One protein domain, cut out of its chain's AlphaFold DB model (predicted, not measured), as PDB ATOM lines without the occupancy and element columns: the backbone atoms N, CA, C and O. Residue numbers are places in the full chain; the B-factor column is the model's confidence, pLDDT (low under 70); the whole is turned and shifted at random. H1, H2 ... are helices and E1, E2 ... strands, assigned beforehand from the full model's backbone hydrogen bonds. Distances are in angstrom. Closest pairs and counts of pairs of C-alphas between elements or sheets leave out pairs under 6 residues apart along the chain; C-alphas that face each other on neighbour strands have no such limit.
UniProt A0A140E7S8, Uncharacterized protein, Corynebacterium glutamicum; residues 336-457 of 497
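What this domain is: This is residues 336 to 457 of the 497 residues of an uncharacterized protein of Corynebacterium glutamicum (UniProt A0A140E7S8). Five short helices form a compact, rounded cluster, with a small two-strand hairpin, E1 and E2, at the edge of the body after H5. H2 and H4 lie side by side, H1 packs on H2 at a slant, and H5 crosses H3. The printed part has 122 residues, with five named helices followed by two named strands, in the order H1 H2 H3 H4 H5 E1 E2; the sheet has the order E1 - E2 and is antiparallel. The class is mostly helix, helices holding 51 and strands 8 of the 59 residues in named elements, which is under half of the printed residues. The whole is compact, with a radius of gyration of the C-alphas of 13.4 A and spans of 38 by 29 by 27 A.

How they stand to each other: H1, residues 336 to 345, touches H2, residues 370 to 380, at a steep tilt of 57 degrees, opposite ways; their closest C-alphas, of Ser 337 and Ala 374, are 5.0 A apart. H1 is close to but not clearly touching H3, residues 387 to 399, with the C-alphas of Ile 340 and Leu 387 closest at 5.5 A. H2 touches H4, residues 416 to 425, at a shallow tilt of 23 degrees, the same way, closest at the C-alphas of His 380 and Leu 424, 5.9 A. H3 only just touches H4, with 3 pairs of C-alphas within 8 A, through its residues 394 to 397 alone; the closest are those of Ala 397 and Val 423, 6.9 A, and the lines are about perpendicular at 88 degrees. H3 touches H5, residues 438 to 444, at a steep tilt of 59 degrees, the same way, closest at the C-alphas of Arg 392 and Ala 441, 5.6 A. E1, residues 447 to 450, and E2, residues 453 to 456, form a hairpin at 155 degrees, with N 448 and O 455 at 2.8 A and N 455 and O 448 at 2.9 A, within hydrogen-bond range. In H1 to H5 every O i to N i+4 pair is within hydrogen-bond range.

Where its parts are: H1 begins at C-alpha 336 (-28.096, 15.742, -135.590) and is 14.2 A long. H2 is 15.5 A, H3 18.5 A, H4 14.2 A and H5 9.8 A long. E1 is 9.7 A long, and E2, 10.5 A, ends at C-alpha 456 (-28.890, 21.996, -116.382).

The domain as a whole: The C-alphas farthest apart, of Gly 364 and Ala 433, are 38.4 A apart. The printed part has no cut. The links H1 to H2, H3 to H4 and H4 to H5 are long. Mean pLDDT of the printed part is 73.6; residues 348 to 353, 365, 398 to 412 and 439 to 457 are under 70.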
ATOM      1  N   ARG A 336     -28.959  16.025-136.744       87.88
ATOM      2  CA  ARG A 336     -28.096  15.742-135.590       87.88
ATOM      3  C   ARG A 336     -27.329  16.994-135.171       87.88
ATOM      4  O   ARG A 336     -27.414  17.395-134.012       87.88
ATOM      5  N   SER A 337     -26.627  17.628-136.104       83.94
ATOM      6  CA  SER A 337     -25.804  18.804-135.813       83.94
ATOM      7  C   SER A 337     -26.636  19.995-135.346       83.94
ATOM      8  O   SER A 337     -26.223  20.701-134.429       83.94
ATOM      9  N   TRP A 338     -27.849  20.164-135.880       82.25
ATOM     10  CA  TRP A 338     -28.815  21.143-135.366       82.25
ATOM     11  C   TRP A 338     -29.247  20.861-133.929       82.25
ATOM     12  O   TRP A 338     -29.259  21.771-133.104       82.25
ATOM     13  N   THR A 339     -29.557  19.604-133.616       77.69
ATOM     14  CA  THR A 339     -30.011  19.201-132.277       77.69
ATOM     15  C   THR A 339     -28.912  19.397-131.232       77.69
ATOM     16  O   THR A 339     -29.172  19.866-130.126       77.69
ATOM     17  N   ILE A 340     -27.664  19.070-131.584       85.00
ATOM     18  CA  ILE A 340     -26.506  19.269-130.706       85.00
ATOM     19  C   ILE A 340     -26.220  20.768-130.543       85.00
ATOM     20  O   ILE A 340     -25.996  21.217-129.421       85.00
ATOM     21  N   ALA A 341     -26.276  21.551-131.628       84.38
ATOM     22  CA  ALA A 341     -26.075  22.998-131.579       84.38
ATOM     23  C   ALA A 341     -27.100  23.684-130.671       84.38
ATOM     24  O   ALA A 341     -26.709  24.473-129.811       84.38
ATOM     25  N   ASP A 342     -28.384  23.358-130.836       81.75
ATOM     26  CA  ASP A 342     -29.463  23.912-130.019       81.75
ATOM     27  C   ASP A 342     -29.266  23.527-128.553       81.75
ATOM     28  O   ASP A 342     -29.149  24.408-127.715       81.75
ATOM     29  N   ALA A 343     -29.060  22.247-128.227       82.25
ATOM     30  CA  ALA A 343     -28.846  21.822-126.839       82.25
ATOM     31  C   ALA A 343     -27.646  22.513-126.157       82.25
ATOM     32  O   ALA A 343     -27.692  22.829-124.966       82.25
ATOM     33  N   LEU A 344     -26.569  22.767-126.904       83.50
ATOM     34  CA  LEU A 344     -25.375  23.440-126.398       83.50
ATOM     35  C   LEU A 344     -25.554  24.954-126.228       83.50
ATOM     36  O   LEU A 344     -24.915  25.549-125.356       83.50
ATOM     37  N   THR A 345     -26.401  25.583-127.043       84.00
ATOM     38  CA  THR A 345     -26.522  27.049-127.134       84.00
ATOM     39  C   THR A 345     -27.914  27.578-126.799       84.00
ATOM     40  O   THR A 345     -28.152  28.774-126.940       84.00
ATOM     41  N   HIS A 346     -28.808  26.716-126.311       80.94
ATOM     42  CA  HIS A 346     -30.196  27.056-126.036       80.94
ATOM     43  C   HIS A 346     -30.273  28.254-125.092       80.94
ATOM     44  O   HIS A 346     -29.851  28.171-123.933       80.94
ATOM     45  N   ASP A 347     -30.784  29.379-125.585       73.69
ATOM     46  CA  ASP A 347     -30.930  30.583-124.785       73.69
ATOM     47  C   ASP A 347     -32.328  30.608-124.174       73.69
ATOM     48  O   ASP A 347     -33.328  30.768-124.870       73.69
ATOM     49  N   SER A 348     -32.407  30.394-122.861       68.06
ATOM     50  CA  SER A 348     -33.674  30.389-122.135       68.06
ATOM     51  C   SER A 348     -33.579  31.295-120.912       68.06
ATOM     52  O   SER A 348     -32.551  31.316-120.229       68.06
ATOM     53  N   GLU A 349     -34.675  31.988-120.587       56.75
ATOM     54  CA  GLU A 349     -34.792  32.809-119.371       56.75
ATOM     55  C   GLU A 349     -34.631  31.979-118.086       56.75
ATOM     56  O   GLU A 349     -34.289  32.494-117.021       56.75
ATOM     57  N   ASN A 350     -34.826  30.662-118.184       55.75
ATOM     58  CA  ASN A 350     -34.552  29.730-117.111       55.75
ATOM     59  C   ASN A 350     -33.066  29.339-117.121       55.75
ATOM     60  O   ASN A 350     -32.619  28.552-117.951       55.75
ATOM     61  N   ALA A 351     -32.299  29.810-116.137       56.22
ATOM     62  CA  ALA A 351     -30.883  29.452-115.992       56.22
ATOM     63  C   ALA A 351     -30.631  27.925-115.970       56.22
ATOM     64  O   ALA A 351     -29.546  27.485-116.333       56.22
ATOM     65  N   ALA A 352     -31.637  27.118-115.599       52.12
ATOM     66  CA  ALA A 352     -31.576  25.654-115.579       52.12
ATOM     67  C   ALA A 352     -31.867  24.962-116.934       52.12
ATOM     68  O   ALA A 352     -31.756  23.740-117.054       52.12
ATOM     69  N   ALA A 353     -32.296  25.712-117.948       58.28
ATOM     70  CA  ALA A 353     -32.490  25.229-119.319       58.28
ATOM     71  C   ALA A 353     -31.571  25.943-120.322       58.28
ATOM     72  O   ALA A 353     -31.595  25.634-121.509       58.28
ATOM     73  N   ARG A 354     -30.740  26.873-119.839       72.00
ATOM     74  CA  ARG A 354     -29.760  27.576-120.652       72.00
ATOM     75  C   ARG A 354     -28.592  26.645-120.972       72.00
ATOM     76  O   ARG A 354     -27.938  26.140-120.059       72.00
ATOM     77  N   GLY A 355     -28.341  26.433-122.259       77.31
ATOM     78  CA  GLY A 355     -27.201  25.658-122.730       77.31
ATOM     79  C   GLY A 355     -25.876  26.286-122.268       77.31
ATOM     80  O   GLY A 355     -25.791  27.510-122.098       77.31
ATOM     81  N   PRO A 356     -24.818  25.483-122.073       75.88
ATOM     82  CA  PRO A 356     -23.544  25.936-121.510       75.88
ATOM     83  C   PRO A 356     -22.857  27.016-122.359       75.88
ATOM     84  O   PRO A 356     -22.040  27.782-121.848       75.88
ATOM     85  N   TYR A 357     -23.222  27.115-123.638       82.50
ATOM     86  CA  TYR A 357     -22.674  28.056-124.605       82.50
ATOM     87  C   TYR A 357     -23.713  29.033-125.164       82.50
ATOM     88  O   TYR A 357     -23.480  29.633-126.211       82.50
ATOM     89  N   ALA A 358     -24.844  29.244-124.480       82.38
ATOM     90  CA  ALA A 358     -25.888  30.163-124.951       82.38
ATOM     91  C   ALA A 358     -25.364  31.578-125.255       82.38
ATOM     92  O   ALA A 358     -25.782  32.224-126.207       82.38
ATOM     93  N   HIS A 359     -24.358  32.033-124.507       78.62
ATOM     94  CA  HIS A 359     -23.719  33.334-124.700       78.62
ATOM     95  C   HIS A 359     -22.900  33.461-126.005       78.62
ATOM     96  O   HIS A 359     -22.548  34.581-126.388       78.62
ATOM     97  N   LEU A 360     -22.580  32.349-126.684       78.69
ATOM     98  CA  LEU A 360     -21.866  32.346-127.968       78.69
ATOM     99  C   LEU A 360     -22.773  32.679-129.154       78.69
ATOM    100  O   LEU A 360     -22.262  33.114-130.189       78.69
ATOM    101  N   VAL A 361     -24.090  32.505-129.002       82.25
ATOM    102  CA  VAL A 361     -25.074  32.741-130.061       82.25
ATOM    103  C   VAL A 361     -25.787  34.076-129.852       82.25
ATOM    104  O   VAL A 361     -26.086  34.461-128.726       82.25
ATOM    105  N   GLY A 362     -25.995  34.826-130.936       81.44
ATOM    106  CA  GLY A 362     -26.691  36.117-130.927       81.44
ATOM    107  C   GLY A 362     -26.178  37.098-131.984       81.44
ATOM    108  O   GLY A 362     -25.275  36.780-132.759       81.44
ATOM    109  N   ASP A 363     -26.734  38.309-131.983       72.12
ATOM    110  CA  ASP A 363     -26.457  39.340-132.999       72.12
ATOM    111  C   ASP A 363     -25.345  40.331-132.601       72.12
ATOM    112  O   ASP A 363     -24.995  41.242-133.355       72.12
ATOM    113  N   GLY A 364     -24.762  40.182-131.408       73.69
ATOM    114  CA  GLY A 364     -23.732  41.082-130.893       73.69
ATOM    115  C   GLY A 364     -22.337  40.847-131.486       73.69
ATOM    116  O   GLY A 364     -22.005  39.769-131.981       73.69
ATOM    117  N   ALA A 365     -21.451  41.835-131.336       69.44
ATOM    118  CA  ALA A 365     -20.059  41.746-131.786       69.44
ATOM    119  C   ALA A 365     -19.299  40.574-131.128       69.44
ATOM    120  O   ALA A 365     -19.072  40.569-129.920       69.44
ATOM    121  N   GLY A 366     -18.897  39.582-131.932       71.19
ATOM    122  CA  GLY A 366     -18.174  38.386-131.479       71.19
ATOM    123  C   GLY A 366     -19.056  37.170-131.163       71.19
ATOM    124  O   GLY A 366     -18.531  36.182-130.660       71.19
ATOM    125  N   GLN A 367     -20.370  37.232-131.424       81.00
ATOM    126  CA  GLN A 367     -21.291  36.082-131.394       81.00
ATOM    127  C   GLN A 367     -21.396  35.467-132.794       81.00
ATOM    128  O   GLN A 367     -21.026  36.092-133.791       81.00
ATOM    129  N   ILE A 368     -21.870  34.227-132.854       83.12
ATOM    130  CA  ILE A 368     -22.073  33.472-134.092       83.12
ATOM    131  C   ILE A 368     -23.526  33.019-134.201       83.12
ATOM    132  O   ILE A 368     -24.230  32.914-133.204       83.12
ATOM    133  N   SER A 369     -24.001  32.756-135.414       83.00
ATOM    134  CA  SER A 369     -25.368  32.258-135.589       83.00
ATOM    135  C   SER A 369     -25.500  30.808-135.105       83.00
ATOM    136  O   SER A 369     -24.532  30.048-135.141       83.00
ATOM    137  N   LEU A 370     -26.705  30.369-134.736       83.00
ATOM    138  CA  LEU A 370     -26.954  28.951-134.435       83.00
ATOM    139  C   LEU A 370     -26.583  28.043-135.626       83.00
ATOM    140  O   LEU A 370     -25.990  26.983-135.450       83.00
ATOM    141  N   LYS A 371     -26.845  28.508-136.856       82.75
ATOM    142  CA  LYS A 371     -26.452  27.821-138.097       82.75
ATOM    143  C   LYS A 371     -24.937  27.631-138.200       82.75
ATOM    144  O   LYS A 371     -24.478  26.593-138.662       82.75
ATOM    145  N   SER A 372     -24.166  28.623-137.760       83.88
ATOM    146  CA  SER A 372     -22.704  28.575-137.705       83.88
ATOM    147  C   SER A 372     -22.203  27.508-136.730       83.88
ATOM    148  O   SER A 372     -21.290  26.761-137.060       83.88
ATOM    149  N   VAL A 373     -22.839  27.397-135.561       85.12
ATOM    150  CA  VAL A 373     -22.536  26.353-134.566       85.12
ATOM    151  C   VAL A 373     -22.867  24.968-135.121       85.12
ATOM    152  O   VAL A 373     -22.037  24.067-135.053       85.12
ATOM    153  N   ALA A 374     -24.047  24.807-135.727       84.00
ATOM    154  CA  ALA A 374     -24.459  23.546-136.335       84.00
ATOM    155  C   ALA A 374     -23.527  23.132-137.487       84.00
ATOM    156  O   ALA A 374     -23.180  21.962-137.604       84.00
ATOM    157  N   PHE A 375     -23.054  24.085-138.293       88.69
ATOM    158  CA  PHE A 375     -22.057  23.820-139.328       88.69
ATOM    159  C   PHE A 375     -20.713  23.362-138.747       88.69
ATOM    160  O   PHE A 375     -20.136  22.402-139.245       88.69
ATOM    161  N   LEU A 376     -20.222  24.008-137.684       89.44
ATOM    162  CA  LEU A 376     -18.979  23.594-137.023       89.44
ATOM    163  C   LEU A 376     -19.099  22.191-136.411       89.44
ATOM    164  O   LEU A 376     -18.165  21.401-136.513       89.44
ATOM    165  N   ILE A 377     -20.260  21.846-135.845       90.88
ATOM    166  CA  ILE A 377     -20.530  20.487-135.357       90.88
ATOM    167  C   ILE A 377     -20.533  19.487-136.517       90.88
ATOM    168  O   ILE A 377     -19.889  18.448-136.412       90.88
ATOM    169  N   GLU A 378     -21.195  19.802-137.632       90.50
ATOM    170  CA  GLU A 378     -21.219  18.933-138.817       90.50
ATOM    171  C   GLU A 378     -19.809  18.692-139.373       90.50
ATOM    172  O   GLU A 378     -19.456  17.567-139.709       90.50
ATOM    173  N   LYS A 379     -18.993  19.748-139.440       91.25
ATOM    174  CA  LYS A 379     -17.649  19.708-140.022       91.25
ATOM    175  C   LYS A 379     -16.638  18.966-139.141       91.25
ATOM    176  O   LYS A 379     -15.774  18.282-139.678       91.25
ATOM    177  N   HIS A 380     -16.716  19.119-137.817       90.19
ATOM    178  CA  HIS A 380     -15.655  18.681-136.899       90.19
ATOM    179  C   HIS A 380     -16.044  17.524-135.971       90.19
ATOM    180  O   HIS A 380     -15.226  17.116-135.150       90.19
ATOM    181  N   THR A 381     -17.265  16.986-136.068       90.88
ATOM    182  CA  THR A 381     -17.688  15.838-135.251       90.88
ATOM    183  C   THR A 381     -18.118  14.652-136.125       90.88
ATOM    184  O   THR A 381     -18.892  14.842-137.066       90.88
ATOM    185  N   PRO A 382     -17.691  13.412-135.819       89.75
ATOM    186  CA  PRO A 382     -18.079  12.226-136.576       89.75
ATOM    187  C   PRO A 382     -19.593  12.028-136.598       89.75
ATOM    188  O   PRO A 382     -20.259  12.253-135.588       89.75
ATOM    189  N   ALA A 383     -20.139  11.514-137.702       86.19
ATOM    190  CA  ALA A 383     -21.584  11.332-137.882       86.19
ATOM    191  C   ALA A 383     -22.262  10.478-136.786       86.19
ATOM    192  O   ALA A 383     -23.447  10.665-136.509       86.19
ATOM    193  N   TRP A 384     -21.520   9.571-136.142       86.38
ATOM    194  CA  TRP A 384     -22.012   8.692-135.074       86.38
ATOM    195  C   TRP A 384     -22.047   9.351-133.681       86.38
ATOM    196  O   TRP A 384     -22.658   8.803-132.765       86.38
ATOM    197  N   ALA A 385     -21.404  10.508-133.479       86.25
ATOM    198  CA  ALA A 385     -21.247  11.093-132.148       86.25
ATOM    199  C   ALA A 385     -22.532  11.797-131.666       86.25
ATOM    200  O   ALA A 385     -22.904  12.853-132.161       86.25
ATOM    201  N   ASP A 386     -23.231  11.266-130.670       84.19
ATOM    202  CA  ASP A 386     -24.398  11.949-130.099       84.19
ATOM    203  C   ASP A 386     -24.013  13.155-129.207       84.19
ATOM    204  O   ASP A 386     -22.837  13.459-128.996       84.19
ATOM    205  N   LEU A 387     -25.008  13.860-128.652       84.31
ATOM    206  CA  LEU A 387     -24.778  14.997-127.746       84.31
ATOM    207  C   LEU A 387     -23.871  14.631-126.556       84.31
ATOM    208  O   LEU A 387     -23.040  15.440-126.151       84.31
ATOM    209  N   ARG A 388     -24.005  13.421-125.994       82.19
ATOM    210  CA  ARG A 388     -23.205  12.992-124.837       82.19
ATOM    211  C   ARG A 388     -21.755  12.772-125.240       82.19
ATOM    212  O   ARG A 388     -20.857  13.205-124.525       82.19
ATOM    213  N   THR A 389     -21.531  12.137-126.383       85.19
ATOM    214  CA  THR A 389     -20.205  11.930-126.964       85.19
ATOM    215  C   THR A 389     -19.534  13.268-127.258       85.19
ATOM    216  O   THR A 389     -18.408  13.486-126.817       85.19
ATOM    217  N   VAL A 390     -20.245  14.210-127.887       87.81
ATOM    218  CA  VAL A 390     -19.712  15.556-128.152       87.81
ATOM    219  C   VAL A 390     -19.362  16.283-126.853       87.81
ATOM    220  O   VAL A 390     -18.277  16.843-126.736       87.81
ATOM    221  N   MET A 391     -20.218  16.220-125.831       84.94
ATOM    222  CA  MET A 391     -19.926  16.823-124.527       84.94
ATOM    223  C   MET A 391     -18.737  16.164-123.809       84.94
ATOM    224  O   MET A 391     -17.968  16.862-123.152       84.94
ATOM    225  N   ARG A 392     -18.543  14.844-123.923       81.38
ATOM    226  CA  ARG A 392     -17.364  14.162-123.354       81.38
ATOM    227  C   ARG A 392     -16.079  14.567-124.064       81.38
ATOM    228  O   ARG A 392     -15.104  14.848-123.375       81.38
ATOM    229  N   GLY A 393     -16.105  14.657-125.394       83.94
ATOM    230  CA  GLY A 393     -14.988  15.174-126.183       83.94
ATOM    231  C   GLY A 393     -14.644  16.613-125.794       83.94
ATOM    232  O   GLY A 393     -13.493  16.910-125.496       83.94
ATOM    233  N   LEU A 394     -15.653  17.484-125.665       83.81
ATOM    234  CA  LEU A 394     -15.476  18.868-125.204       83.81
ATOM    235  C   LEU A 394     -14.890  18.947-123.785       83.81
ATOM    236  O   LEU A 394     -14.005  19.762-123.532       83.81
ATOM    237  N   ALA A 395     -15.354  18.100-122.858       77.06
ATOM    238  CA  ALA A 395     -14.797  18.022-121.508       77.06
ATOM    239  C   ALA A 395     -13.340  17.535-121.519       77.06
ATOM    240  O   ALA A 395     -12.512  18.096-120.808       77.06
ATOM    241  N   HIS A 396     -13.019  16.529-122.339       75.81
ATOM    242  CA  HIS A 396     -11.666  15.995-122.483       75.81
ATOM    243  C   HIS A 396     -10.699  17.038-123.067       75.81
ATOM    244  O   HIS A 396      -9.657  17.312-122.467       75.81
ATOM    245  N   ALA A 397     -11.083  17.695-124.168       72.75
ATOM    246  CA  ALA A 397     -10.322  18.783-124.782       72.75
ATOM    247  C   ALA A 397     -10.077  19.944-123.801       72.75
ATOM    248  O   ALA A 397      -8.986  20.511-123.767       72.75
ATOM    249  N   ALA A 398     -11.049  20.244-122.930       66.25
ATOM    250  CA  ALA A 398     -10.899  21.252-121.879       66.25
ATOM    251  C   ALA A 398      -9.865  20.876-120.799       66.25
ATOM    252  O   ALA A 398      -9.296  21.761-120.161       66.25
ATOM    253  N   THR A 399      -9.636  19.580-120.570       60.62
ATOM    254  CA  THR A 399      -8.726  19.061-119.534       60.62
ATOM    255  C   THR A 399      -7.328  18.706-120.051       60.62
ATOM    256  O   THR A 399      -6.425  18.492-119.246       60.62
ATOM    257  N   GLY A 400      -7.135  18.649-121.373       47.75
ATOM    258  CA  GLY A 400      -6.027  17.913-121.986       47.75
ATOM    259  C   GLY A 400      -4.668  18.610-122.075       47.75
ATOM    260  O   GLY A 400      -3.671  17.900-122.054       47.75
ATOM    261  N   LYS A 401      -4.572  19.948-122.188       47.28
ATOM    262  CA  LYS A 401      -3.261  20.651-122.309       47.28
ATOM    263  C   LYS A 401      -3.282  22.188-122.201       47.28
ATOM    264  O   LYS A 401      -2.226  22.772-121.989       47.28
ATOM    265  N   THR A 402      -4.427  22.866-122.329       42.47
ATOM    266  CA  THR A 402      -4.485  24.343-122.498       42.47
ATOM    267  C   THR A 402      -5.293  25.102-121.436       42.47
ATOM    268  O   THR A 402      -5.514  26.305-121.564       42.47
ATOM    269  N   GLY A 403      -5.676  24.447-120.335       45.75
ATOM    270  CA  GLY A 403      -6.467  25.070-119.270       45.75
ATOM    271  C   GLY A 403      -7.950  25.222-119.629       45.75
ATOM    272  O   GLY A 403      -8.350  24.998-120.766       45.75
ATOM    273  N   TYR A 404      -8.755  25.578-118.619       45.50
ATOM    274  CA  TYR A 404     -10.230  25.606-118.558       45.50
ATOM    275  C   TYR A 404     -10.936  26.516-119.588       45.50
ATOM    276  O   TYR A 404     -11.748  27.370-119.235       45.50
ATOM    277  N   VAL A 405     -10.647  26.362-120.875       50.03
ATOM    278  CA  VAL A 405     -11.143  27.245-121.929       50.03
ATOM    279  C   VAL A 405     -12.532  26.829-122.416       50.03
ATOM    280  O   VAL A 405     -13.238  27.682-122.930       50.03
ATOM    281  N   ALA A 406     -12.979  25.578-122.230       50.84
ATOM    282  CA  ALA A 406     -14.245  25.111-122.814       50.84
ATOM    283  C   ALA A 406     -15.374  24.774-121.826       50.84
ATOM    284  O   ALA A 406     -16.528  24.755-122.240       50.84
ATOM    285  N   LEU A 407     -15.126  24.564-120.533       54.53
ATOM    286  CA  LEU A 407     -16.196  24.179-119.602       54.53
ATOM    287  C   LEU A 407     -16.875  25.409-118.991       54.53
ATOM    288  O   LEU A 407     -16.334  26.043-118.090       54.53
ATOM    289  N   GLY A 408     -18.074  25.740-119.483       56.16
ATOM    290  CA  GLY A 408     -18.938  26.747-118.861       56.16
ATOM    291  C   GLY A 408     -18.298  28.132-118.759       56.16
ATOM    292  O   GLY A 408     -18.409  28.776-117.712       56.16
ATOM    293  N   LEU A 409     -17.618  28.577-119.827       54.19
ATOM    294  CA  LEU A 409     -17.083  29.934-119.929       54.19
ATOM    295  C   LEU A 409     -18.151  30.937-119.479       54.19
ATOM    296  O   LEU A 409     -19.175  31.126-120.130       54.19
ATOM    297  N   LYS A 410     -17.907  31.602-118.347       50.34
ATOM    298  CA  LYS A 410     -18.718  32.755-117.931       50.34
ATOM    299  C   LYS A 410     -18.411  33.985-118.790       50.34
ATOM    300  O   LYS A 410     -19.172  34.947-118.778       50.34
ATOM    301  N   THR A 411     -17.283  33.966-119.500       54.41
ATOM    302  CA  THR A 411     -16.748  35.077-120.282       54.41
ATOM    303  C   THR A 411     -16.791  34.766-121.774       54.41
ATOM    304  O   THR A 411     -16.305  33.743-122.245       54.41
ATOM    305  N   ARG A 412     -17.372  35.695-122.535       63.69
ATOM    306  CA  ARG A 412     -17.507  35.603-123.989       63.69
ATOM    307  C   ARG A 412     -16.128  35.679-124.669       63.69
ATOM    308  O   ARG A 412     -15.420  36.666-124.449       63.69
ATOM    309  N   PRO A 413     -15.746  34.715-125.530       71.56
ATOM    310  CA  PRO A 413     -14.532  34.835-126.330       71.56
ATOM    311  C   PRO A 413     -14.657  36.013-127.308       71.56
ATOM    312  O   PRO A 413     -15.724  36.258-127.868       71.56
ATOM    313  N   ARG A 414     -13.554  36.737-127.559       73.06
ATOM    314  CA  ARG A 414     -13.541  37.886-128.495       73.06
ATOM    315  C   ARG A 414     -14.005  37.508-129.907       73.06
ATOM    316  O   ARG A 414     -14.538  38.353-130.621       73.06
ATOM    317  N   ARG A 415     -13.787  36.254-130.313       78.00
ATOM    318  CA  ARG A 415     -14.261  35.680-131.577       78.00
ATOM    319  C   ARG A 415     -14.789  34.268-131.309       78.00
ATOM    320  O   ARG A 415     -13.990  33.353-131.136       78.00
ATOM    321  N   ALA A 416     -16.113  34.094-131.253       81.12
ATOM    322  CA  ALA A 416     -16.729  32.801-130.939       81.12
ATOM    323  C   ALA A 416     -16.504  31.723-132.015       81.12
ATOM    324  O   ALA A 416     -16.316  30.567-131.652       81.12
ATOM    325  N   TRP A 417     -16.462  32.087-133.307       84.81
ATOM    326  CA  TRP A 417     -16.232  31.115-134.389       84.81
ATOM    327  C   TRP A 417     -14.856  30.441-134.292       84.81
ATOM    328  O   TRP A 417     -14.829  29.227-134.107       84.81
ATOM    329  N   PRO A 418     -13.721  31.178-134.351       80.44
ATOM    330  CA  PRO A 418     -12.403  30.543-134.353       80.44
ATOM    331  C   PRO A 418     -12.140  29.790-133.052       80.44
ATOM    332  O   PRO A 418     -11.493  28.757-133.055       80.44
ATOM    333  N   TRP A 419     -12.685  30.287-131.939       84.12
ATOM    334  CA  TRP A 419     -12.600  29.601-130.659       84.12
ATOM    335  C   TRP A 419     -13.290  28.226-130.693       84.12
ATOM    336  O   TRP A 419     -12.669  27.238-130.314       84.12
ATOM    337  N   LEU A 420     -14.542  28.148-131.162       84.56
ATOM    338  CA  LEU A 420     -15.287  26.885-131.187       84.56
ATOM    339  C   LEU A 420     -14.687  25.903-132.202       84.56
ATOM    340  O   LEU A 420     -14.618  24.712-131.918       84.56
ATOM    341  N   GLU A 421     -14.220  26.408-133.344       85.44
ATOM    342  CA  GLU A 421     -13.497  25.625-134.352       85.44
ATOM    343  C   GLU A 421     -12.237  24.985-133.750       85.44
ATOM    344  O   GLU A 421     -12.121  23.764-133.759       85.44
ATOM    345  N   THR A 422     -11.371  25.766-133.090       83.75
ATOM    346  CA  THR A 422     -10.163  25.238-132.426       83.75
ATOM    347  C   THR A 422     -10.488  24.213-131.336       83.75
ATOM    348  O   THR A 422      -9.787  23.210-131.200       83.75
ATOM    349  N   VAL A 423     -11.546  24.436-130.547       82.75
ATOM    350  CA  VAL A 423     -11.956  23.484-129.504       82.75
ATOM    351  C   VAL A 423     -12.403  22.161-130.124       82.75
ATOM    352  O   VAL A 423     -11.961  21.110-129.665       82.75
ATOM    353  N   LEU A 424     -13.236  22.187-131.166       87.06
ATOM    354  CA  LEU A 424     -13.712  20.966-131.820       87.06
ATOM    355  C   LEU A 424     -12.596  20.227-132.577       87.06
ATOM    356  O   LEU A 424     -12.559  19.002-132.529       87.06
ATOM    357  N   GLU A 425     -11.663  20.947-133.209       86.44
ATOM    358  CA  GLU A 425     -10.480  20.370-133.874       86.44
ATOM    359  C   GLU A 425      -9.511  19.692-132.898       86.44
ATOM    360  O   GLU A 425      -8.812  18.755-133.270       86.44
ATOM    361  N   SER A 426      -9.474  20.143-131.642       82.12
ATOM    362  CA  SER A 426      -8.592  19.568-130.619       82.12
ATOM    363  C   SER A 426      -9.085  18.241-130.028       82.12
ATOM    364  O   SER A 426      -8.361  17.610-129.256       82.12
ATOM    365  N   ILE A 427     -10.308  17.810-130.356       86.06
ATOM    366  CA  ILE A 427     -10.878  16.552-129.867       86.06
ATOM    367  C   ILE A 427     -10.353  15.395-130.727       86.06
ATOM    368  O   ILE A 427     -10.687  15.298-131.906       86.06
ATOM    369  N   SER A 428      -9.599  14.472-130.121       85.44
ATOM    370  CA  SER A 428      -9.335  13.158-130.731       85.44
ATOM    371  C   SER A 428     -10.581  12.277-130.602       85.44
ATOM    372  O   SER A 428     -10.954  11.886-129.493       85.44
ATOM    373  N   TRP A 429     -11.255  11.999-131.725       86.25
ATOM    374  CA  TRP A 429     -12.485  11.190-131.775       86.25
ATOM    375  C   TRP A 429     -12.241   9.678-131.777       86.25
ATOM    376  O   TRP A 429     -13.171   8.918-131.486       86.25
ATOM    377  N   ASP A 430     -11.008   9.260-132.058       85.38
ATOM    378  CA  ASP A 430     -10.605   7.854-132.098       85.38
ATOM    379  C   ASP A 430     -10.220   7.331-130.697       85.38
ATOM    380  O   ASP A 430     -10.456   6.165-130.382       85.38
ATOM    381  N   ASP A 431      -9.781   8.215-129.790       80.88
ATOM    382  CA  ASP A 431      -9.301   7.867-128.441       80.88
ATOM    383  C   ASP A 431     -10.363   8.061-127.341       80.88
ATOM    384  O   ASP A 431     -10.107   8.587-126.256       80.88
ATOM    385  N   GLN A 432     -11.599   7.611-127.581       79.88
ATOM    386  CA  GLN A 432     -12.711   7.777-126.624       79.88
ATOM    387  C   GLN A 432     -12.479   7.116-125.256       79.88
ATOM    388  O   GLN A 432     -13.172   7.442-124.283       79.88
ATOM    389  N   ALA A 433     -11.539   6.169-125.181       74.12
ATOM    390  CA  ALA A 433     -11.133   5.519-123.941       74.12
ATOM    391  C   ALA A 433     -10.461   6.498-122.960       74.12
ATOM    392  O   ALA A 433     -10.587   6.323-121.751       74.12
ATOM    393  N   GLU A 434      -9.814   7.552-123.467       73.88
ATOM    394  CA  GLU A 434      -9.143   8.577-122.654       73.88
ATOM    395  C   GLU A 434     -10.105   9.674-122.168       73.88
ATOM    396  O   GLU A 434      -9.761  10.525-121.340       73.88
ATOM    397  N   TRP A 435     -11.343   9.672-122.664       80.50
ATOM    398  CA  TRP A 435     -12.334  10.678-122.310       80.50
ATOM    399  C   TRP A 435     -12.924  10.427-120.923       80.50
ATOM    400  O   TRP A 435     -13.238   9.283-120.575       80.50
ATOM    401  N   PRO A 436     -13.224  11.491-120.152       73.94
ATOM    402  CA  PRO A 436     -13.825  11.339-118.839       73.94
ATOM    403  C   PRO A 436     -15.136  10.552-118.931       73.94
ATOM    404  O   PRO A 436     -15.894  10.655-119.907       73.94
ATOM    405  N   ALA A 437     -15.424   9.762-117.895       71.44
ATOM    406  CA  ALA A 437     -16.705   9.081-117.771       71.44
ATOM    407  C   ALA A 437     -17.859  10.093-117.875       71.44
ATOM    408  O   ALA A 437     -17.731  11.245-117.448       71.44
ATOM    409  N   TRP A 438     -19.008   9.663-118.406       73.56
ATOM    410  CA  TRP A 438     -20.162  10.551-118.590       73.56
ATOM    411  C   TRP A 438     -20.567  11.274-117.296       73.56
ATOM    412  O   TRP A 438     -20.892  12.454-117.332       73.56
ATOM    413  N   SER A 439     -20.495  10.602-116.145       62.94
ATOM    414  CA  SER A 439     -20.791  11.194-114.833       62.94
ATOM    415  C   SER A 439     -19.893  12.387-114.489       62.94
ATOM    416  O   SER A 439     -20.358  13.348-113.879       62.94
ATOM    417  N   VAL A 440     -18.625  12.349-114.907       65.44
ATOM    418  CA  VAL A 440     -17.670  13.446-114.728       65.44
ATOM    419  C   VAL A 440     -18.023  14.585-115.678       65.44
ATOM    420  O   VAL A 440     -18.256  15.695-115.210       65.44
ATOM    421  N   ALA A 441     -18.189  14.309-116.976       68.81
ATOM    422  CA  ALA A 441     -18.578  15.322-117.960       68.81
ATOM    423  C   ALA A 441     -19.905  16.014-117.588       68.81
ATOM    424  O   ALA A 441     -19.985  17.240-117.560       68.81
ATOM    425  N   ALA A 442     -20.928  15.246-117.210       67.94
ATOM    426  CA  ALA A 442     -22.219  15.764-116.769       67.94
ATOM    427  C   ALA A 442     -22.078  16.679-115.544       67.94
ATOM    428  O   ALA A 442     -22.656  17.761-115.515       67.94
ATOM    429  N   ARG A 443     -21.260  16.303-114.553       66.50
ATOM    430  CA  ARG A 443     -21.002  17.136-113.371       66.50
ATOM    431  C   ARG A 443     -20.294  18.447-113.720       66.50
ATOM    432  O   ARG A 443     -20.650  19.475-113.136       66.50
ATOM    433  N   GLU A 444     -19.321  18.410-114.631       66.94
ATOM    434  CA  GLU A 444     -18.571  19.599-115.057       66.94
ATOM    435  C   GLU A 444     -19.454  20.576-115.842       66.94
ATOM    436  O   GLU A 444     -19.433  21.778-115.590       66.94
ATOM    437  N   PHE A 445     -20.325  20.062-116.708       68.94
ATOM    438  CA  PHE A 445     -21.329  20.862-117.412       68.94
ATOM    439  C   PHE A 445     -22.555  21.222-116.552       68.94
ATOM    440  O   PHE A 445     -23.435  21.955-116.999       68.94
ATOM    441  N   GLY A 446     -22.630  20.713-115.318       64.00
ATOM    442  CA  GLY A 446     -23.761  20.925-114.421       64.00
ATOM    443  C   GLY A 446     -25.063  20.304-114.925       64.00
ATOM    444  O   GLY A 446     -26.115  20.867-114.671       64.00
ATOM    445  N   VAL A 447     -25.020  19.176-115.633       66.44
ATOM    446  CA  VAL A 447     -26.192  18.480-116.180       66.44
ATOM    447  C   VAL A 447     -26.605  17.306-115.307       66.44
ATOM    448  O   VAL A 447     -25.810  16.403-115.062       66.44
ATOM    449  N   ASP A 448     -27.875  17.269-114.914       62.56
ATOM    450  CA  ASP A 448     -28.536  16.091-114.355       62.56
ATOM    451  C   ASP A 448     -29.311  15.367-115.468       62.56
ATOM    452  O   ASP A 448     -30.233  15.922-116.078       62.56
ATOM    453  N   TRP A 449     -28.922  14.128-115.769       55.72
ATOM    454  CA  TRP A 449     -29.584  13.292-116.774       55.72
ATOM    455  C   TRP A 449     -30.538  12.305-116.104       55.72
ATOM    456  O   TRP A 449     -30.128  11.469-115.303       55.72
ATOM    457  N   ARG A 450     -31.814  12.345-116.499       48.69
ATOM    458  CA  ARG A 450     -32.839  11.370-116.104       48.69
ATOM    459  C   ARG A 450     -33.373  10.664-117.346       48.69
ATOM    460  O   ARG A 450     -34.307  11.135-117.997       48.69
ATOM    461  N   GLY A 451     -32.766   9.531-117.693       50.03
ATOM    462  CA  GLY A 451     -33.140   8.757-118.882       50.03
ATOM    463  C   GLY A 451     -32.772   9.485-120.180       50.03
ATOM    464  O   GLY A 451     -31.600   9.777-120.397       50.03
ATOM    465  N   ALA A 452     -33.756   9.775-121.038       40.25
ATOM    466  CA  ALA A 452     -33.569  10.531-122.287       40.25
ATOM    467  C   ALA A 452     -33.630  12.063-122.106       40.25
ATOM    468  O   ALA A 452     -33.388  12.806-123.052       40.25
ATOM    469  N   ARG A 453     -33.977  12.552-120.906       44.62
ATOM    470  CA  ARG A 453     -34.124  13.985-120.616       44.62
ATOM    471  C   ARG A 453     -32.959  14.476-119.769       44.62
ATOM    472  O   ARG A 453     -32.522  13.778-118.854       44.62
ATOM    473  N   HIS A 454     -32.495  15.686-120.047       53.44
ATOM    474  CA  HIS A 454     -31.422  16.331-119.303       53.44
ATOM    475  C   HIS A 454     -31.874  17.688-118.767       53.44
ATOM    476  O   HIS A 454     -32.728  18.344-119.363       53.44
ATOM    477  N   ARG A 455     -31.347  18.080-117.608       55.12
ATOM    478  CA  ARG A 455     -31.600  19.370-116.964       55.12
ATOM    479  C   ARG A 455     -30.267  19.983-116.570       55.12
ATOM    480  O   ARG A 455     -29.443  19.294-115.984       55.12
ATOM    481  N   TRP A 456     -30.070  21.266-116.834       66.50
ATOM    482  CA  TRP A 456     -28.890  21.996-116.382       66.50
ATOM    483  C   TRP A 456     -29.172  22.512-114.945       66.50
ATOM    484  O   TRP A 456     -30.223  23.088-114.690       66.50
ATOM    485  N   GLY A 457     -28.329  22.236-113.946       52.72
ATOM    486  CA  GLY A 457     -28.427  22.758-112.569       52.72
ATOM    487  C   GLY A 457     -28.105  21.756-111.441       52.72
ATOM    488  O   GLY A 457     -28.482  20.588-111.500       52.72
TER     489      GLY A 457